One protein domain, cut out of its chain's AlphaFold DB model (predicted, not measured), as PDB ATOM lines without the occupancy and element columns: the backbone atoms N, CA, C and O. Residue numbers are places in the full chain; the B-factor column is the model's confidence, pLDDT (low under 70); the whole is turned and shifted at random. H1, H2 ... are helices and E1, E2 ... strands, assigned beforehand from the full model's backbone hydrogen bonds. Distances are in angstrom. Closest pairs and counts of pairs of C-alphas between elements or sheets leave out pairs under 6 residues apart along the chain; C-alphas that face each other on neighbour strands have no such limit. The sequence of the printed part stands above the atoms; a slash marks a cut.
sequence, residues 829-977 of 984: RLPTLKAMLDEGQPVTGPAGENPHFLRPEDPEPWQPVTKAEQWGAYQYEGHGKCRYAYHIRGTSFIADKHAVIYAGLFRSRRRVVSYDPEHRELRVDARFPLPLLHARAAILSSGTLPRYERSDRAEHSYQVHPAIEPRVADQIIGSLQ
ATOM      1  N   ARG A 829     279.498 309.485 265.293       95.06
ATOM      2  CA  ARG A 829     278.050 309.272 265.142       95.06
ATOM      3  C   ARG A 829     277.394 308.726 266.416       95.06
ATOM      4  O   ARG A 829     276.246 308.291 266.364       95.06
ATOM      5  N   LEU A 830     278.097 308.726 267.551       94.88
ATOM      6  CA  LEU A 830     277.523 308.283 268.820       94.88
ATOM      7  C   LEU A 830     276.379 309.227 269.232       94.88
ATOM      8  O   LEU A 830     276.584 310.444 269.269       94.88
ATOM      9  N   PRO A 831     275.180 308.706 269.558       92.50
ATOM     10  CA  PRO A 831     274.077 309.544 270.011       92.50
ATOM     11  C   PRO A 831     274.473 310.240 271.315       92.50
ATOM     12  O   PRO A 831     275.136 309.651 272.169       92.50
ATOM     13  N   THR A 832     274.095 311.507 271.483       90.38
ATOM     14  CA  THR A 832     274.328 312.203 272.755       90.38
ATOM     15  C   THR A 832     273.471 311.583 273.854       90.38
ATOM     16  O   THR A 832     272.377 311.085 273.585       90.38
ATOM     17  N   LEU A 833     273.911 311.686 275.108       87.31
ATOM     18  CA  LEU A 833     273.138 311.227 276.264       87.31
ATOM     19  C   LEU A 833     271.703 311.793 276.295       87.31
ATOM     20  O   LEU A 833     270.789 311.112 276.749       87.31
ATOM     21  N   LYS A 834     271.482 313.002 275.756       85.12
ATOM     22  CA  LYS A 834     270.138 313.563 275.561       85.12
ATOM     23  C   LYS A 834     269.344 312.793 274.499       85.12
ATOM     24  O   LYS A 834     268.228 312.381 274.788       85.12
ATOM     25  N   ALA A 835     269.908 312.558 273.311       85.19
ATOM     26  CA  ALA A 835     269.232 311.817 272.241       85.19
ATOM     27  C   ALA A 835     268.835 310.396 272.685       85.19
ATOM     28  O   ALA A 835     267.701 309.981 272.471       85.19
ATOM     29  N   MET A 836     269.716 309.710 273.424       85.50
ATOM     30  CA  MET A 836     269.450 308.383 274.006       85.50
ATOM     31  C   MET A 836     268.310 308.359 275.048       85.50
ATOM     32  O   MET A 836     267.856 307.283 275.433       85.50
ATOM     33  N   LEU A 837     267.876 309.524 275.547       81.00
ATOM     34  CA  LEU A 837     266.713 309.687 276.428       81.00
ATOM     35  C   LEU A 837     265.493 310.245 275.679       81.00
ATOM     36  O   LEU A 837     264.372 309.905 276.042       81.00
ATOM     37  N   ASP A 838     265.699 311.068 274.644       74.88
ATOM     38  CA  ASP A 838     264.645 311.594 273.761       74.88
ATOM     39  C   ASP A 838     263.994 310.484 272.911       74.88
ATOM     40  O   ASP A 838     262.808 310.565 272.603       74.88
ATOM     41  N   GLU A 839     264.749 309.435 272.561       72.19
ATOM     42  CA  GLU A 839     264.231 308.181 271.982       72.19
ATOM     43  C   GLU A 839     263.321 307.407 272.961       72.19
ATOM     44  O   GLU A 839     262.575 306.513 272.557       72.19
ATOM     45  N   GLY A 840     263.381 307.734 274.255       63.19
ATOM     46  CA  GLY A 840     262.644 307.056 275.309       63.19
ATOM     47  C   GLY A 840     261.177 307.474 275.397       63.19
ATOM     48  O   GLY A 840     260.836 308.658 275.371       63.19
ATOM     49  N   GLN A 841     260.279 306.501 275.565       64.81
ATOM     50  CA  GLN A 841     258.845 306.782 275.633       64.81
ATOM     51  C   GLN A 841     258.472 307.490 276.951       64.81
ATOM     52  O   GLN A 841     258.812 306.986 278.031       64.81
ATOM     53  N   PRO A 842     257.746 308.625 276.900       64.62
ATOM     54  CA  PRO A 842     257.249 309.298 278.090       64.62
ATOM     55  C   PRO A 842     256.072 308.522 278.690       64.62
ATOM     56  O   PRO A 842     255.070 308.262 278.023       64.62
ATOM     57  N   VAL A 843     256.171 308.193 279.974       65.38
ATOM     58  CA  VAL A 843     255.148 307.466 280.733       65.38
ATOM     59  C   VAL A 843     254.906 308.099 282.100       65.38
ATOM     60  O   VAL A 843     255.828 308.531 282.798       65.38
ATOM     61  N   THR A 844     253.648 308.083 282.536       57.62
ATOM     62  CA  THR A 844     253.324 308.069 283.967       57.62
ATOM     63  C   THR A 844     253.880 306.773 284.557       57.62
ATOM     64  O   THR A 844     253.569 305.705 284.032       57.62
ATOM     65  N   GLY A 845     254.738 306.868 285.580       52.25
ATOM     66  CA  GLY A 845     255.562 305.747 286.053       52.25
ATOM     67  C   GLY A 845     254.773 304.453 286.333       52.25
ATOM     68  O   GLY A 845     253.637 304.536 286.805       52.25
ATOM     69  N   PRO A 846     255.348 303.269 286.037       53.75
ATOM     70  CA  PRO A 846     254.624 302.000 286.061       53.75
ATOM     71  C   PRO A 846     254.091 301.685 287.464       53.75
ATOM     72  O   PRO A 846     254.845 301.514 288.423       53.75
ATOM     73  N   ALA A 847     252.766 301.615 287.586       45.06
ATOM     74  CA  ALA A 847     252.100 301.332 288.849       45.06
ATOM     75  C   ALA A 847     252.282 299.856 289.243       45.06
ATOM     76  O   ALA A 847     251.980 298.961 288.459       45.06
ATOM     77  N   GLY A 848     252.745 299.611 290.473       54.06
ATOM     78  CA  GLY A 848     252.878 298.266 291.048       54.06
ATOM     79  C   GLY A 848     254.208 297.543 290.791       54.06
ATOM     80  O   GLY A 848     254.419 296.480 291.367       54.06
ATOM     81  N   GLU A 849     255.127 298.094 289.990       65.56
ATOM     82  CA  GLU A 849     256.468 297.513 289.802       65.56
ATOM     83  C   GLU A 849     257.450 297.992 290.891       65.56
ATOM     84  O   GLU A 849     257.459 299.170 291.245       65.56
ATOM     85  N   ASN A 850     258.307 297.097 291.404       78.38
ATOM     86  CA  ASN A 850     259.246 297.410 292.494       78.38
ATOM     87  C   ASN A 850     260.367 298.366 292.023       78.38
ATOM     88  O   ASN A 850     261.221 297.935 291.235       78.38
ATOM     89  N   PRO A 851     260.430 299.628 292.503       86.25
ATOM     90  CA  PRO A 851     261.417 300.591 292.040       86.25
ATOM     91  C   PRO A 851     262.743 300.471 292.802       86.25
ATOM     92  O   PRO A 851     262.796 300.492 294.031       86.25
ATOM     93  N   HIS A 852     263.838 300.446 292.054       91.12
ATOM     94  CA  HIS A 852     265.205 300.554 292.549       91.12
ATOM     95  C   HIS A 852     265.832 301.835 291.997       91.12
ATOM     96  O   HIS A 852     265.820 302.072 290.791       91.12
ATOM     97  N   PHE A 853     266.386 302.668 292.870       91.56
ATOM     98  CA  PHE A 853     267.010 303.942 292.527       91.56
ATOM     99  C   PHE A 853     268.523 303.789 292.350       91.56
ATOM    100  O   PHE A 853     269.170 303.077 293.122       91.56
ATOM    101  N   LEU A 854     269.099 304.478 291.362       93.62
ATOM    102  CA  LEU A 854     270.542 304.461 291.140       93.62
ATOM    103  C   LEU A 854     271.280 305.330 292.172       93.62
ATOM    104  O   LEU A 854     271.087 306.546 292.225       93.62
ATOM    105  N   ARG A 855     272.193 304.712 292.923       91.75
ATOM    106  CA  ARG A 855     273.173 305.357 293.809       91.75
ATOM    107  C   ARG A 855     274.589 304.951 293.387       91.75
ATOM    108  O   ARG A 855     275.069 303.895 293.797       91.75
ATOM    109  N   PRO A 856     275.263 305.734 292.525       88.00
ATOM    110  CA  PRO A 856     276.585 305.387 291.991       88.00
ATOM    111  C   PRO A 856     277.709 305.253 293.030       88.00
ATOM    112  O   PRO A 856     278.784 304.725 292.728       88.00
ATOM    113  N   GLU A 857     277.473 305.764 294.234       85.50
ATOM    114  CA  GLU A 857     278.375 305.734 295.379       85.50
ATOM    115  C   GLU A 857     278.403 304.349 296.046       85.50
ATOM    116  O   GLU A 857     279.457 303.928 296.520       85.50
ATOM    117  N   ASP A 858     277.273 303.632 296.042       85.19
ATOM    118  CA  ASP A 858     277.110 302.355 296.742       85.19
ATOM    119  C   ASP A 858     277.790 301.189 295.981       85.19
ATOM    120  O   ASP A 858     277.803 301.175 294.742       85.19
ATOM    121  N   PRO A 859     278.336 300.163 296.673       79.88
ATOM    122  CA  PRO A 859     278.954 299.001 296.021       79.88
ATOM    123  C   PRO A 859     277.998 298.235 295.092       79.88
ATOM    124  O   PRO A 859     278.407 297.787 294.019       79.88
ATOM    125  N   GLU A 860     276.722 298.138 295.481       86.19
ATOM    126  CA  GLU A 860     275.604 297.638 294.673       86.19
ATOM    127  C   GLU A 860     274.747 298.846 294.230       86.19
ATOM    128  O   GLU A 860     273.965 299.353 295.036       86.19
ATOM    129  N   PRO A 861     274.890 299.363 292.990       87.06
ATOM    130  CA  PRO A 861     274.392 300.706 292.661       87.06
ATOM    131  C   PRO A 861     272.872 300.857 292.531       87.06
ATOM    132  O   PRO A 861     272.399 301.976 292.361       87.06
ATOM    133  N   TRP A 862     272.100 299.768 292.546       90.94
ATOM    134  CA  TRP A 862     270.640 299.796 292.417       90.94
ATOM    135  C   TRP A 862     270.003 299.477 293.768       90.94
ATOM    136  O   TRP A 862     269.934 298.319 294.169       90.94
ATOM    137  N   GLN A 863     269.548 300.510 294.475       92.00
ATOM    138  CA  GLN A 863     269.031 300.392 295.839       92.00
ATOM    139  C   GLN A 863     267.495 300.432 295.855       92.00
ATOM    140  O   GLN A 863     266.920 301.352 295.267       92.00
ATOM    141  N   PRO A 864     266.804 299.479 296.508       90.12
ATOM    142  CA  PRO A 864     265.342 299.443 296.535       90.12
ATOM    143  C   PRO A 864     264.768 300.675 297.241       90.12
ATOM    144  O   PRO A 864     265.273 301.112 298.278       90.12
ATOM    145  N   VAL A 865     263.685 301.228 296.697       87.06
ATOM    146  CA  VAL A 865     262.947 302.352 297.285       87.06
ATOM    147  C   VAL A 865     261.446 302.085 297.238       87.06
ATOM    148  O   VAL A 865     260.949 301.408 296.350       87.06
ATOM    149  N   THR A 866     260.694 302.631 298.192       80.19
ATOM    150  CA  THR A 866     259.243 302.391 298.284       80.19
ATOM    151  C   THR A 866     258.436 303.084 297.185       80.19
ATOM    152  O   THR A 866     257.329 302.646 296.885       80.19
ATOM    153  N   LYS A 867     258.960 304.166 296.590       77.81
ATOM    154  CA  LYS A 867     258.308 304.933 295.518       77.81
ATOM    155  C   LYS A 867     259.309 305.674 294.627       77.81
ATOM    156  O   LYS A 867     260.378 306.090 295.078       77.81
ATOM    157  N   ALA A 868     258.903 305.952 293.389       76.56
ATOM    158  CA  ALA A 868     259.662 306.747 292.422       76.56
ATOM    159  C   ALA A 868     259.374 308.265 292.495       76.56
ATOM    160  O   ALA A 868     259.033 308.902 291.500       76.56
ATOM    161  N   GLU A 869     259.479 308.846 293.696       75.25
ATOM    162  CA  GLU A 869     259.207 310.276 293.947       75.25
ATOM    163  C   GLU A 869     260.433 311.189 293.722       75.25
ATOM    164  O   GLU A 869     260.285 312.404 293.583       75.25
ATOM    165  N   GLN A 870     261.650 310.636 293.671       81.25
ATOM    166  CA  GLN A 870     262.879 311.411 293.460       81.25
ATOM    167  C   GLN A 870     263.167 311.584 291.962       81.25
ATOM    168  O   GLN A 870     262.774 310.766 291.135       81.25
ATOM    169  N   TRP A 871     263.887 312.642 291.583       87.25
ATOM    170  CA  TRP A 871     264.432 312.740 290.222       87.25
ATOM    171  C   TRP A 871     265.669 311.843 290.101       87.25
ATOM    172  O   TRP A 871     266.432 311.730 291.062       87.25
ATOM    173  N   GLY A 872     265.919 311.263 288.929       88.94
ATOM    174  CA  GLY A 872     267.085 310.417 288.668       88.94
ATOM    175  C   GLY A 872     266.751 309.107 287.959       88.94
ATOM    176  O   GLY A 872     265.690 308.957 287.361       88.94
ATOM    177  N   ALA A 873     267.692 308.169 288.011       91.88
ATOM    178  CA  ALA A 873     267.634 306.899 287.300       91.88
ATOM    179  C   ALA A 873     266.983 305.792 288.144       91.88
ATOM    180  O   ALA A 873     267.329 305.616 289.314       91.88
ATOM    181  N   TYR A 874     266.079 305.034 287.525       89.50
ATOM    182  CA  TYR A 874     265.303 303.959 288.139       89.50
ATOM    183  C   TYR A 874     265.369 302.659 287.322       89.50
ATOM    184  O   TYR A 874     265.304 302.680 286.091       89.50
ATOM    185  N   GLN A 875     265.450 301.531 288.026       89.75
ATOM    186  CA  GLN A 875     265.189 300.180 287.532       89.75
ATOM    187  C   GLN A 875     263.873 299.702 288.152       89.75
ATOM    188  O   GLN A 875     263.696 299.792 289.363       89.75
ATOM    189  N   TYR A 876     262.977 299.168 287.335       84.38
ATOM    190  CA  TYR A 876     261.740 298.527 287.769       84.38
ATOM    191  C   TYR A 876     261.798 297.036 287.457       84.38
ATOM    192  O   TYR A 876     262.297 296.639 286.399       84.38
ATOM    193  N   GLU A 877     261.294 296.212 288.370       77.25
ATOM    194  CA  GLU A 877     261.275 294.754 288.225       77.25
ATOM    195  C   GLU A 877     259.832 294.236 288.243       77.25
ATOM    196  O   GLU A 877     259.122 294.396 289.238       77.25
ATOM    197  N   GLY A 878     259.408 293.612 287.138       56.69
ATOM    198  CA  GLY A 878     258.048 293.102 286.950       56.69
ATOM    199  C   GLY A 878     257.986 292.007 285.882       56.69
ATOM    200  O   GLY A 878     258.676 292.076 284.867       56.69
ATOM    201  N   HIS A 879     257.192 290.955 286.120       51.38
ATOM    202  CA  HIS A 879     256.969 289.827 285.192       51.38
ATOM    203  C   HIS A 879     258.246 289.223 284.553       51.38
ATOM    204  O   HIS A 879     258.247 288.802 283.398       51.38
ATOM    205  N   GLY A 880     259.363 289.196 285.291       52.91
ATOM    206  CA  GLY A 880     260.645 288.666 284.803       52.91
ATOM    207  C   GLY A 880     261.389 289.556 283.792       52.91
ATOM    208  O   GLY A 880     262.403 289.120 283.246       52.91
ATOM    209  N   LYS A 881     260.928 290.791 283.553       59.66
ATOM    210  CA  LYS A 881     261.635 291.826 282.787       59.66
ATOM    211  C   LYS A 881     262.109 292.946 283.727       59.66
ATOM    212  O   LYS A 881     261.435 293.288 284.698       59.66
ATOM    213  N   CYS A 882     263.260 293.539 283.414       73.69
ATOM    214  CA  CYS A 882     263.719 294.781 284.038       73.69
ATOM    215  C   CYS A 882     263.440 295.943 283.081       73.69
ATOM    216  O   CYS A 882     263.929 295.928 281.950       73.69
ATOM    217  N   ARG A 883     262.686 296.947 283.530       83.94
ATOM    218  CA  ARG A 883     262.487 298.218 282.817       83.94
ATOM    219  C   ARG A 883     263.415 299.276 283.410       83.94
ATOM    220  O   ARG A 883     263.685 299.256 284.608       83.94
ATOM    221  N   TYR A 884     263.892 300.201 282.586       87.00
ATOM    222  CA  TYR A 884     264.758 301.299 283.015       87.00
ATOM    223  C   TYR A 884     264.108 302.625 282.647       87.00
ATOM    224  O   TYR A 884     263.664 302.795 281.514       87.00
ATOM    225  N   ALA A 885     264.037 303.556 283.600       88.19
ATOM    226  CA  ALA A 885     263.447 304.867 283.370       88.19
ATOM    227  C   ALA A 885     264.224 305.994 284.053       88.19
ATOM    228  O   ALA A 885     264.762 305.828 285.149       88.19
ATOM    229  N   TYR A 886     264.235 307.169 283.429       87.94
ATOM    230  CA  TYR A 886     264.751 308.394 284.029       87.94
ATOM    231  C   TYR A 886     263.595 309.324 284.420       87.94
ATOM    232  O   TYR A 886     262.752 309.669 283.593       87.94
ATOM    233  N   HIS A 887     263.543 309.711 285.695       84.94
ATOM    234  CA  HIS A 887     262.490 310.538 286.286       84.94
ATOM    235  C   HIS A 887     262.951 311.991 286.427       84.94
ATOM    236  O   HIS A 887     263.980 312.275 287.047       84.94
ATOM    237  N   ILE A 888     262.164 312.932 285.905       80.88
ATOM    238  CA  ILE A 888     262.434 314.370 285.992       80.88
ATOM    239  C   ILE A 888     261.125 315.169 286.025       80.88
ATOM    240  O   ILE A 888     260.265 315.022 285.162       80.88
ATOM    241  N   ARG A 889     260.964 316.041 287.034       70.44
ATOM    242  CA  ARG A 889     259.835 316.993 287.153       70.44
ATOM    243  C   ARG A 889     258.434 316.361 286.980       70.44
ATOM    244  O   ARG A 889     257.544 316.975 286.403       70.44
ATOM    245  N   GLY A 890     258.240 315.138 287.478       66.12
ATOM    246  CA  GLY A 890     256.960 314.413 287.398       66.12
ATOM    247  C   GLY A 890     256.700 313.681 286.074       66.12
ATOM    248  O   GLY A 890     255.669 313.034 285.945       66.12
ATOM    249  N   THR A 891     257.629 313.740 285.114       70.75
ATOM    250  CA  THR A 891     257.626 312.906 283.899       70.75
ATOM    251  C   THR A 891     258.674 311.800 284.035       70.75
ATOM    252  O   THR A 891     259.743 312.023 284.611       70.75
ATOM    253  N   SER A 892     258.385 310.617 283.494       76.38
ATOM    254  CA  SER A 892     259.317 309.484 283.426       76.38
ATOM    255  C   SER A 892     259.536 309.082 281.972       76.38
ATOM    256  O   SER A 892     258.576 309.005 281.214       76.38
ATOM    257  N   PHE A 893     260.781 308.811 281.594       79.75
ATOM    258  CA  PHE A 893     261.165 308.394 280.242       79.75
ATOM    259  C   PHE A 893     261.740 306.979 280.309       79.75
ATOM    260  O   PHE A 893     262.766 306.790 280.964       79.75
ATOM    261  N   ILE A 894     261.091 305.993 279.681       82.56
ATOM    262  CA  ILE A 894     261.636 304.629 279.558       82.56
ATOM    263  C   ILE A 894     262.629 304.604 278.396       82.56
ATOM    264  O   ILE A 894     262.249 304.921 277.274       82.56
ATOM    265  N   ALA A 895     263.873 304.208 278.658       82.75
ATOM    266  CA  ALA A 895     264.968 304.182 277.680       82.75
ATOM    267  C   ALA A 895     265.911 302.988 277.938       82.75
ATOM    268  O   ALA A 895     265.703 302.222 278.884       82.75
ATOM    269  N   ASP A 896     266.962 302.818 277.123       85.12
ATOM    270  CA  ASP A 896     267.963 301.768 277.362       85.12
ATOM    271  C   ASP A 896     268.594 301.884 278.760       85.12
ATOM    272  O   ASP A 896     268.846 302.973 279.288       85.12
ATOM    273  N   LYS A 897     268.936 300.724 279.328       88.06
ATOM    274  CA  LYS A 897     269.631 300.582 280.606       88.06
ATOM    275  C   LYS A 897     270.823 301.525 280.743       88.06
ATOM    276  O   LYS A 897     271.000 302.138 281.794       88.06
ATOM    277  N   HIS A 898     271.667 301.615 279.718       90.25
ATOM    278  CA  HIS A 898     272.904 302.382 279.787       90.25
ATOM    279  C   HIS A 898     272.622 303.882 279.623       90.25
ATOM    280  O   HIS A 898     273.237 304.673 280.332       90.25
ATOM    281  N   ALA A 899     271.641 304.276 278.799       89.50
ATOM    282  CA  ALA A 899     271.164 305.663 278.728       89.50
ATOM    283  C   ALA A 899     270.706 306.162 280.110       89.50
ATOM    284  O   ALA A 899     271.179 307.185 280.607       89.50
ATOM    285  N   VAL A 900     269.857 305.379 280.783       90.44
ATOM    286  CA  VAL A 900     269.343 305.688 282.125       90.44
ATOM    287  C   VAL A 900     270.466 305.712 283.175       90.44
ATOM    288  O   VAL A 900     270.491 306.614 284.012       90.44
ATOM    289  N   ILE A 901     271.433 304.787 283.114       93.56
ATOM    290  CA  ILE A 901     272.612 304.793 284.002       93.56
ATOM    291  C   ILE A 901     273.445 306.067 283.820       93.56
ATOM    292  O   ILE A 901     273.716 306.755 284.805       93.56
ATOM    293  N   TYR A 902     273.834 306.411 282.588       93.00
ATOM    294  CA  TYR A 902     274.689 307.575 282.339       93.00
ATOM    295  C   TYR A 902     273.968 308.900 282.637       93.00
ATOM    296  O   TYR A 902     274.591 309.819 283.163       93.00
ATOM    297  N   ALA A 903     272.643 308.967 282.466       90.75
ATOM    298  CA  ALA A 903     271.823 310.091 282.928       90.75
ATOM    299  C   ALA A 903     271.865 310.255 284.460       90.75
ATOM    300  O   ALA A 903     271.982 311.369 284.980       90.75
ATOM    301  N   GLY A 904     271.818 309.141 285.199       91.06
ATOM    302  CA  GLY A 904     271.991 309.126 286.651       91.06
ATOM    303  C   GLY A 904     273.388 309.574 287.098       91.06
ATOM    304  O   GLY A 904     273.494 310.382 288.020       91.06
ATOM    305  N   LEU A 905     274.437 309.108 286.411       92.44
ATOM    306  CA  LEU A 905     275.838 309.472 286.668       92.44
ATOM    307  C   LEU A 905     276.125 310.953 286.389       92.44
ATOM    308  O   LEU A 905     276.748 311.626 287.211       92.44
ATOM    309  N   PHE A 906     275.623 311.484 285.272       90.50
ATOM    310  CA  PHE A 906     275.697 312.909 284.954       90.50
ATOM    311  C   PHE A 906     275.027 313.750 286.053       90.50
ATOM    312  O   PHE A 906     275.628 314.693 286.573       90.50
ATOM    313  N   ARG A 907     273.824 313.353 286.500       87.00
ATOM    314  CA  ARG A 907     273.104 314.026 287.594       87.00
ATOM    315  C   ARG A 907     273.856 313.993 288.929       87.00
ATOM    316  O   ARG A 907     273.851 315.007 289.622       87.00
ATOM    317  N   SER A 908     274.483 312.876 289.313       87.00
ATOM    318  CA  SER A 908     275.291 312.812 290.547       87.00
ATOM    319  C   SER A 908     276.699 313.405 290.394       87.00
ATOM    320  O   SER A 908     277.481 313.384 291.344       87.00
ATOM    321  N   ARG A 909     277.027 313.959 289.216       87.88
ATOM    322  CA  ARG A 909     278.361 314.453 288.832       87.88
ATOM    323  C   ARG A 909     279.462 313.396 289.000       87.88
ATOM    324  O   ARG A 909     280.618 313.712 289.290       87.88
ATOM    325  N   ARG A 910     279.115 312.120 288.811       88.69
ATOM    326  CA  ARG A 910     280.035 310.989 288.940       88.69
ATOM    327  C   ARG A 910     280.684 310.674 287.594       88.69
ATOM    328  O   ARG A 910     280.006 310.274 286.648       88.69
ATOM    329  N   ARG A 911     282.015 310.782 287.533       89.38
ATOM    330  CA  ARG A 911     282.794 310.164 286.451       89.38
ATOM    331  C   ARG A 911     283.036 308.690 286.738       89.38
ATOM    332  O   ARG A 911     283.385 308.317 287.861       89.38
ATOM    333  N   VAL A 912     282.864 307.881 285.701       91.75
ATOM    334  CA  VAL A 912     283.147 306.439 285.668       91.75
ATOM    335  C   VAL A 912     284.019 306.051 284.475       91.75
ATOM    336  O   VAL A 912     284.468 304.912 284.415       91.75
ATOM    337  N   VAL A 913     284.263 306.988 283.553       93.06
ATOM    338  CA  VAL A 913     285.144 306.853 282.388       93.06
ATOM    339  C   VAL A 913     286.350 307.780 282.564       93.06
ATOM    340  O   VAL A 913     286.191 308.935 282.964       93.06
ATOM    341  N   SER A 914     287.549 307.298 282.246       91.62
ATOM    342  CA  SER A 914     288.763 308.112 282.117       91.62
ATOM    343  C   SER A 914     289.651 307.586 280.991       91.62
ATOM    344  O   SER A 914     289.698 306.380 280.754       91.62
ATOM    345  N   TYR A 915     290.388 308.472 280.325       94.69
ATOM    346  CA  TYR A 915     291.329 308.118 279.264       94.69
ATOM    347  C   TYR A 915     292.768 308.400 279.703       94.69
ATOM    348  O   TYR A 915     293.050 309.462 280.257       94.69
ATOM    349  N   ASP A 916     293.657 307.441 279.457       92.56
ATOM    350  CA  ASP A 916     295.104 307.572 279.602       92.56
ATOM    351  C   ASP A 916     295.714 307.835 278.210       92.56
ATOM    352  O   ASP A 916     295.671 306.942 277.356       92.56
ATOM    353  N   PRO A 917     296.260 309.039 277.944       89.75
ATOM    354  CA  PRO A 917     296.842 309.377 276.649       89.75
ATOM    355  C   PRO A 917     298.261 308.824 276.441       89.75
ATOM    356  O   PRO A 917     298.706 308.783 275.296       89.75
ATOM    357  N   GLU A 918     298.967 308.405 277.498       90.06
ATOM    358  CA  GLU A 918     300.316 307.828 277.406       90.06
ATOM    359  C   GLU A 918     300.232 306.351 276.997       90.06
ATOM    360  O   GLU A 918     300.901 305.917 276.059       90.06
ATOM    361  N   HIS A 919     299.340 305.595 277.644       89.81
ATOM    362  CA  HIS A 919     299.102 304.174 277.368       89.81
ATOM    363  C   HIS A 919     298.013 303.927 276.311       89.81
ATOM    364  O   HIS A 919     297.825 302.790 275.871       89.81
ATOM    365  N   ARG A 920     297.302 304.982 275.883       93.75
ATOM    366  CA  ARG A 920     296.156 304.925 274.956       93.75
ATOM    367  C   ARG A 920     295.035 303.998 275.443       93.75
ATOM    368  O   ARG A 920     294.467 303.210 274.680       93.75
ATOM    369  N   GLU A 921     294.707 304.090 276.728       94.94
ATOM    370  CA  GLU A 921     293.712 303.230 277.372       94.94
ATOM    371  C   GLU A 921     292.465 304.000 277.803       94.94
ATOM    372  O   GLU A 921     292.543 304.964 278.564       94.94
ATOM    373  N   LEU A 922     291.287 303.526 277.391       95.00
ATOM    374  CA  LEU A 922     290.013 303.990 277.942       95.00
ATOM    375  C   LEU A 922     289.596 303.058 279.088       95.00
ATOM    376  O   LEU A 922     289.298 301.879 278.880       95.00
ATOM    377  N   ARG A 923     289.592 303.598 280.308       94.88
ATOM    378  CA  ARG A 923     289.315 302.896 281.566       94.88
ATOM    379  C   ARG A 923     287.904 303.249 282.046       94.88
ATOM    380  O   ARG A 923     287.548 304.423 282.121       94.88
ATOM    381  N   VAL A 924     287.092 302.238 282.352       93.56
ATOM    382  CA  VAL A 924     285.661 302.373 282.688       93.56
ATOM    383  C   VAL A 924     285.334 301.543 283.932       93.56
ATOM    384  O   VAL A 924     285.722 300.381 283.993       93.56
ATOM    385  N   ASP A 925     284.615 302.077 284.922       91.12
ATOM    386  CA  ASP A 925     284.131 301.285 286.071       91.12
ATOM    387  C   ASP A 925     283.242 300.130 285.572       91.12
ATOM    388  O   ASP A 925     282.237 300.339 284.888       91.12
ATOM    389  N   ALA A 926     283.598 298.888 285.909       89.44
ATOM    390  CA  ALA A 926     282.924 297.706 285.383       89.44
ATOM    391  C   ALA A 926     281.459 297.569 285.844       89.44
ATOM    392  O   ALA A 926     280.721 296.781 285.246       89.44
ATOM    393  N   ARG A 927     281.032 298.327 286.867       89.50
ATOM    394  CA  ARG A 927     279.630 298.438 287.311       89.50
ATOM    395  C   ARG A 927     278.777 299.278 286.352       89.50
ATOM    396  O   ARG A 927     277.566 299.071 286.279       89.50
ATOM    397  N   PHE A 928     279.406 300.175 285.590       92.19
ATOM    398  CA  PHE A 928     278.764 301.134 284.685       92.19
ATOM    399  C   PHE A 928     279.313 301.001 283.247       92.19
ATOM    400  O   PHE A 928     279.872 301.954 282.695       92.19
ATOM    401  N   PRO A 929     279.189 299.813 282.618       91.69
ATOM    402  CA  PRO A 929     279.767 299.544 281.304       91.69
ATOM    403  C   PRO A 929     279.233 300.498 280.232       91.69
ATOM    404  O   PRO A 929     278.069 300.898 280.269       91.69
ATOM    405  N   LEU A 930     280.070 300.797 279.236       94.00
ATOM    406  CA  LEU A 930     279.688 301.606 278.078       94.00
ATOM    407  C   LEU A 930     278.429 301.038 277.375       94.00
ATOM    408  O   LEU A 930     278.314 299.803 277.248       94.00
ATOM    409  N   PRO A 931     277.523 301.903 276.865       93.62
ATOM    410  CA  PRO A 931     276.433 301.487 275.979       93.62
ATOM    411  C   PRO A 931     276.946 300.753 274.734       93.62
ATOM    412  O   PRO A 931     278.139 300.787 274.423       93.62
ATOM    413  N   LEU A 932     276.053 300.073 274.008       92.19
ATOM    414  CA  LEU A 932     276.447 299.166 272.921       92.19
ATOM    415  C   LEU A 932     277.311 299.846 271.844       92.19
ATOM    416  O   LEU A 932     278.367 299.314 271.508       92.19
ATOM    417  N   LEU A 933     276.896 301.011 271.335       93.38
ATOM    418  CA  LEU A 933     277.613 301.707 270.259       93.38
ATOM    419  C   LEU A 933     278.961 302.270 270.733       93.38
ATOM    420  O   LEU A 933     279.968 302.074 270.058       93.38
ATOM    421  N   HIS A 934     279.014 302.876 271.921       95.50
ATOM    422  CA  HIS A 934     280.243 303.386 272.544       95.50
ATOM    423  C   HIS A 934     281.259 302.270 272.798       95.50
ATOM    424  O   HIS A 934     282.439 302.407 272.484       95.50
ATOM    425  N   ALA A 935     280.791 301.131 273.315       94.31
ATOM    426  CA  ALA A 935     281.625 299.952 273.512       94.31
ATOM    427  C   ALA A 935     282.116 299.373 272.181       94.31
ATOM    428  O   ALA A 935     283.277 298.984 272.088       94.31
ATOM    429  N   ARG A 936     281.259 299.330 271.152       94.19
ATOM    430  CA  ARG A 936     281.628 298.864 269.812       94.19
ATOM    431  C   ARG A 936     282.653 299.797 269.158       94.19
ATOM    432  O   ARG A 936     283.595 299.295 268.560       94.19
ATOM    433  N   ALA A 937     282.546 301.116 269.335       94.56
ATOM    434  CA  ALA A 937     283.554 302.075 268.873       94.56
ATOM    435  C   ALA A 937     284.922 301.820 269.532       94.56
ATOM    436  O   ALA A 937     285.919 301.674 268.830       94.56
ATOM    437  N   ALA A 938     284.960 301.657 270.861       94.12
ATOM    438  CA  ALA A 938     286.191 301.331 271.586       94.12
ATOM    439  C   ALA A 938     286.768 299.945 271.219       94.12
ATOM    440  O   ALA A 938     287.982 299.765 271.154       94.12
ATOM    441  N   ILE A 939     285.916 298.949 270.954       93.00
ATOM    442  CA  ILE A 939     286.348 297.622 270.488       93.00
ATOM    443  C   ILE A 939     286.935 297.712 269.071       93.00
ATOM    444  O   ILE A 939     288.004 297.157 268.830       93.00
ATOM    445  N   LEU A 940     286.313 298.460 268.154       91.81
ATOM    446  CA  LEU A 940     286.803 298.648 266.782       91.81
ATOM    447  C   LEU A 940     288.140 299.410 266.696       91.81
ATOM    448  O   LEU A 940     288.798 299.329 265.665       91.81
ATOM    449  N   SER A 941     288.586 300.104 267.751       89.50
ATOM    450  CA  SER A 941     289.948 300.672 267.815       89.50
ATOM    451  C   SER A 941     291.051 299.634 268.063       89.50
ATOM    452  O   SER A 941     292.215 299.939 267.829       89.50
ATOM    453  N   SER A 942     290.723 298.424 268.538       84.62
ATOM    454  CA  SER A 942     291.717 297.385 268.887       84.62
ATOM    455  C   SER A 942     291.414 295.985 268.339       84.62
ATOM    456  O   SER A 942     292.261 295.098 268.415       84.62
ATOM    457  N   GLY A 943     290.192 295.750 267.856       84.38
ATOM    458  CA  GLY A 943     289.656 294.427 267.525       84.38
ATOM    459  C   GLY A 943     289.367 293.524 268.731       84.38
ATOM    460  O   GLY A 943     288.954 292.380 268.543       84.38
ATOM    461  N   THR A 944     289.562 294.001 269.966       89.56
ATOM    462  CA  THR A 944     289.526 293.160 271.177       89.56
ATOM    463  C   THR A 944     288.467 293.587 272.190       89.56
ATOM    464  O   THR A 944     288.175 294.771 272.363       89.56
ATOM    465  N   LEU A 945     287.897 292.609 272.902       91.31
ATOM    466  CA  LEU A 945     287.078 292.859 274.092       91.31
ATOM    467  C   LEU A 945     287.922 293.481 275.228       91.31
ATOM    468  O   LEU A 945     289.090 293.112 275.378       91.31
ATOM    469  N   PRO A 946     287.339 294.349 276.082       91.25
ATOM    470  CA  PRO A 946     288.070 294.973 277.180       91.25
ATOM    471  C   PRO A 946     288.652 293.956 278.166       91.25
ATOM    472  O   PRO A 946     288.052 292.920 278.482       91.25
ATOM    473  N   ARG A 947     289.824 294.300 278.698       90.38
ATOM    474  CA  ARG A 947     290.458 293.605 279.821       90.38
ATOM    475  C   ARG A 947     289.743 293.996 281.116       90.38
ATOM    476  O   ARG A 947     289.168 295.075 281.202       90.38
ATOM    477  N   TYR A 948     289.776 293.121 282.118       88.19
ATOM    478  CA  TYR A 948     289.234 293.411 283.448       88.19
ATOM    479  C   TYR A 948     290.383 293.526 284.442       88.19
ATOM    480  O   TYR A 948     291.036 292.525 284.737       88.19
ATOM    481  N   GLU A 949     290.602 294.728 284.960       86.69
ATOM    482  CA  GLU A 949     291.580 295.007 286.011       86.69
ATOM    483  C   GLU A 949     290.880 295.203 287.356       86.69
ATOM    484  O   GLU A 949     289.754 295.700 287.428       86.69
ATOM    485  N   ARG A 950     291.551 294.830 288.445       76.62
ATOM    486  CA  ARG A 950     291.123 295.143 289.810       76.62
ATOM    487  C   ARG A 950     292.100 296.167 290.370       76.62
ATOM    488  O   ARG A 950     293.301 295.977 290.234       76.62
ATOM    489  N   SER A 951     291.597 297.248 290.958       65.19
ATOM    490  CA  SER A 951     292.461 298.267 291.553       65.19
ATOM    491  C   SER A 951     292.780 297.908 293.000       65.19
ATOM    492  O   SER A 951     291.868 297.652 293.777       65.19
ATOM    493  N   ASP A 952     294.046 297.998 293.399       53.94
ATOM    494  CA  ASP A 952     294.448 297.825 294.806       53.94
ATOM    495  C   ASP A 952     293.950 298.962 295.725       53.94
ATOM    496  O   ASP A 952     294.103 298.897 296.943       53.94
ATOM    497  N   ARG A 953     293.365 300.026 295.150       51.84
ATOM    498  CA  ARG A 953     292.835 301.201 295.866       51.84
ATOM    499  C   ARG A 953     291.317 301.383 295.754       51.84
ATOM    500  O   ARG A 953     290.797 302.344 296.315       51.84
ATOM    501  N   ALA A 954     290.605 300.515 295.033       55.59
ATOM    502  CA  ALA A 954     289.151 300.596 294.891       55.59
ATOM    503  C   ALA A 954     288.517 299.202 294.950       55.59
ATOM    504  O   ALA A 954     289.022 298.255 294.358       55.59
ATOM    505  N   GLU A 955     287.383 299.078 295.641       62.78
ATOM    506  CA  GLU A 955     286.730 297.780 295.865       62.78
ATOM    507  C   GLU A 955     286.165 297.155 294.572       62.78
ATOM    508  O   GLU A 955     285.995 295.933 294.482       62.78
ATOM    509  N   HIS A 956     285.919 297.984 293.550       70.69
ATOM    510  CA  HIS A 956     285.401 297.604 292.236       70.69
ATOM    511  C   HIS A 956     286.495 297.376 291.173       70.69
ATOM    512  O   HIS A 956     287.653 297.770 291.306       70.69
ATOM    513  N   SER A 957     286.102 296.706 290.088       85.94
ATOM    514  CA  SER A 957     286.960 296.430 288.925       85.94
ATOM    515  C   SER A 957     286.712 297.424 287.790       85.94
ATOM    516  O   SER A 957     285.665 298.068 287.738       85.94
ATOM    517  N   TYR A 958     287.667 297.523 286.869       88.19
ATOM    518  CA  TYR A 958     287.612 298.385 285.692       88.19
ATOM    519  C   TYR A 958     287.672 297.553 284.409       88.19
ATOM    520  O   TYR A 958     288.410 296.570 284.324       88.19
ATOM    521  N   GLN A 959     286.900 297.963 283.408       93.19
ATOM    522  CA  GLN A 959     287.051 297.553 282.017       93.19
ATOM    523  C   GLN A 959     288.079 298.473 281.358       93.19
ATOM    524  O   GLN A 959     287.912 299.692 281.359       93.19
ATOM    525  N   VAL A 960     289.146 297.889 280.823       92.94
ATOM    526  CA  VAL A 960     290.240 298.603 280.160       92.94
ATOM    527  C   VAL A 960     290.212 298.253 278.679       92.94
ATOM    528  O   VAL A 960     290.425 297.098 278.297       92.94
ATOM    529  N   HIS A 961     289.905 299.246 277.850       93.69
ATOM    530  CA  HIS A 961     289.972 299.150 276.397       93.69
ATOM    531  C   HIS A 961     291.337 299.690 275.930       93.69
ATOM    532  O   HIS A 961     291.599 300.878 276.137       93.69
ATOM    533  N   PRO A 962     292.211 298.858 275.338       91.69
ATOM    534  CA  PRO A 962     293.538 299.278 274.889       91.69
ATOM    535  C   PRO A 962     293.505 299.934 273.500       91.69
ATOM    536  O   PRO A 962     292.546 299.764 272.748       91.69
ATOM    537  N   ALA A 963     294.605 300.599 273.135       90.50
ATOM    538  CA  ALA A 963     294.880 301.140 271.796       90.50
ATOM    539  C   ALA A 963     293.847 302.152 271.254       90.50
ATOM    540  O   ALA A 963     293.779 302.388 270.047       90.50
ATOM    541  N   ILE A 964     293.083 302.809 272.124       92.44
ATOM    542  CA  ILE A 964     292.106 303.829 271.723       92.44
ATOM    543  C   ILE A 964     292.841 305.051 271.147       92.44
ATOM    544  O   ILE A 964     293.921 305.410 271.609       92.44
ATOM    545  N   GLU A 965     292.290 305.672 270.103       90.69
ATOM    546  CA  GLU A 965     292.785 306.969 269.618       90.69
ATOM    547  C   GLU A 965     292.209 308.102 270.474       90.69
ATOM    548  O   GLU A 965     291.019 308.033 270.798       90.69
ATOM    549  N   PRO A 966     292.959 309.188 270.759       92.00
ATOM    550  CA  PRO A 966     292.454 310.314 271.548       92.00
ATOM    551  C   PRO A 966     291.089 310.815 271.061       92.00
ATOM    552  O   PRO A 966     290.142 310.861 271.833       92.00
ATOM    553  N   ARG A 967     290.926 311.011 269.743       91.75
ATOM    554  CA  ARG A 967     289.650 311.435 269.137       91.75
ATOM    555  C   ARG A 967     288.485 310.471 269.382       91.75
ATOM    556  O   ARG A 967     287.345 310.916 269.454       91.75
ATOM    557  N   VAL A 968     288.741 309.165 269.476       94.19
ATOM    558  CA  VAL A 968     287.702 308.164 269.775       94.19
ATOM    559  C   VAL A 968     287.345 308.211 271.261       94.19
ATOM    560  O   VAL A 968     286.163 308.150 271.596       94.19
ATOM    561  N   ALA A 969     288.335 308.386 272.143       95.19
ATOM    562  CA  ALA A 969     288.097 308.604 273.567       95.19
ATOM    563  C   ALA A 969     287.293 309.892 273.815       95.19
ATOM    564  O   ALA A 969     286.248 309.823 274.458       95.19
ATOM    565  N   ASP A 970     287.711 311.024 273.239       94.69
ATOM    566  CA  ASP A 970     287.045 312.328 273.363       94.69
ATOM    567  C   ASP A 970     285.562 312.248 272.954       94.69
ATOM    568  O   ASP A 970     284.678 312.688 273.687       94.69
ATOM    569  N   GLN A 971     285.266 311.624 271.806       95.31
ATOM    570  CA  GLN A 971     283.890 311.448 271.326       95.31
ATOM    571  C   GLN A 971     283.062 310.525 272.233       95.31
ATOM    572  O   GLN A 971     281.890 310.811 272.478       95.31
ATOM    573  N   ILE A 972     283.643 309.443 272.770       95.38
ATOM    574  CA  ILE A 972     282.948 308.544 273.710       95.38
ATOM    575  C   ILE A 972     282.647 309.256 275.037       95.38
ATOM    576  O   ILE A 972     281.533 309.138 275.548       95.38
ATOM    577  N   ILE A 973     283.616 309.988 275.594       94.94
ATOM    578  CA  ILE A 973     283.489 310.680 276.884       94.94
ATOM    579  C   ILE A 973     282.480 311.834 276.764       94.94
ATOM    580  O   ILE A 973     281.558 311.912 277.583       94.94
ATOM    581  N   GLY A 974     282.575 312.648 275.707       93.38
ATOM    582  CA  GLY A 974     281.690 313.795 275.496       93.38
ATOM    583  C   GLY A 974     280.257 313.425 275.116       93.38
ATOM    584  O   GLY A 974     279.304 313.995 275.649       93.38
ATOM    585  N   SER A 975     280.071 312.393 274.285       94.44
ATOM    586  CA  SER A 975     278.744 311.825 273.992       94.44
ATOM    587  C   SER A 975     278.002 311.401 275.273       94.44
ATOM    588  O   SER A 975     276.789 311.602 275.382       94.44
ATOM    589  N   LEU A 976     278.740 310.877 276.261       93.50
ATOM    590  CA  LEU A 976     278.236 310.409 277.557       93.50
ATOM    591  C   LEU A 976     278.278 311.468 278.674       93.50
ATOM    592  O   LEU A 976     277.947 311.149 279.818       93.50
ATOM    593  N   GLN A 977     278.677 312.707 278.364       90.56
ATOM    594  CA  GLN A 977     278.841 313.811 279.319       90.56
ATOM    595  C   GLN A 977     279.707 313.429 280.538       90.56
ATOM    596  O   GLN A 977     279.349 313.665 281.695       90.56
TER     597      GLN A 977
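Overview. This is residues 829 to 977 of the 984 residues of an uncharacterized protein of Haloactinospora alba (UniProt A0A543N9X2). Look for two lobes set one after the other along the longest axis: a six-stranded, strongly twisted sheet at one end, and a smaller, four-stranded twisted sheet with helices H3 and H4 side by side at the other. H2 packs on the six-stranded sheet, on the face turned to the second lobe, so that it lies near the middle of the whole; H4 covers the E7 edge of the smaller sheet. The printed part has 149 residues with four named helices and ten named strands, in the order H1 E1 E2 E3 E4 E5 E6 H2 E7 E8 H3 E9 E10 H4, and its class is mixed, helices and strands. Both sheets are antiparallel throughout, ordered E1 - E6 - E5 - E4 - E2 - E3 and E7 - E8 - E10 - E9. The whole is compact, with a radius of gyration of the C-alphas of 16.0 A and spans of 49 by 35 by 28 A.

Arrangement. Start in the larger sheet with E4, residues 872 to 878, and E5, residues 881 to 888, a hairpin with N 874 and O 885 2.8 A apart. Beside E5 find E6, residues 891 to 894, with N 886 and O 893 at 2.9 A; E4, E5 and E6 form a meander, each strand the antiparallel neighbour of the one before. E1, residues 841 to 843, is the edge strand beside E6, with N 843 and O 892 at 2.8 A. Beside E4 comes E2, residues 850 to 854, with N 852 and O 875 at 2.8 A, and then the edge strand E3, residues 862 to 864, with N 853 and O 863 at 2.8 A. H2, residues 897 to 907, is on this sheet at a height of 7.8 A, making two layers; it lies over E5 and E4 and runs along the strands, at 17 degrees to E4 on the local plane. Its closest C-alphas to E4 are those of Gly 904 and Ala 873, 4.9 A apart. H1, residues 835 to 838, only grazes the sheet and only just touches H2, with 3 pairs of C-alphas within 8 A, the closest being Met 836 and Ala 899 at 5.7 A. In the second sheet, E7, residues 913 to 916, and E8, residues 921 to 925, form a hairpin, with N 914 and O 923 at 2.9 A. E10, residues 957 to 961, follows across the sheet, with N 924 and O 959 at 2.9 A, then E9, residues 947 to 950, with N 949 and O 958 at 2.9 A. H4, residues 966 to 975, is on this sheet at a height of 9.7 A, again two layers, over E7. H3, residues 932 to 940, only grazes the sheet and touches H4 at a shallow tilt of 3 degrees, opposite ways, with the C-alphas of His 934 and Ile 972 closest at 5.9 A. E8, H3 and E9 make a split strand-helix-strand unit, two strands running the same way with E10 between them, and its crossover is right-handed. Every O i to N i+4 pair is within hydrogen-bond range in H2, H3 and H4; H1 is too short for one.

Along the chain. Find C-alpha 881 at (261.635, 291.826, 282.787), where E5 begins its 22.8 A; E4 beside it is 19.6 A long, and E2 13.4 A. H1 begins at C-alpha 835, (269.232, 311.817, 272.241). H2 measures 15.5 A, H3 12.0 A and H4 14.0 A, ending at C-alpha 975, (278.744, 311.825, 273.992). E8 and E10 measure 13.1 A and 13.2 A.

Size, cuts and confidence. The C-alphas of Gly 848 and Glu 918, 50.3 A apart, are the two farthest from each other. The printed part has no cut, and no link between named elements is long. The mean pLDDT of the printed part is 84.4; look for values under 70 at residues 840 to 849, 878 to 881, 890 and 951 to 955.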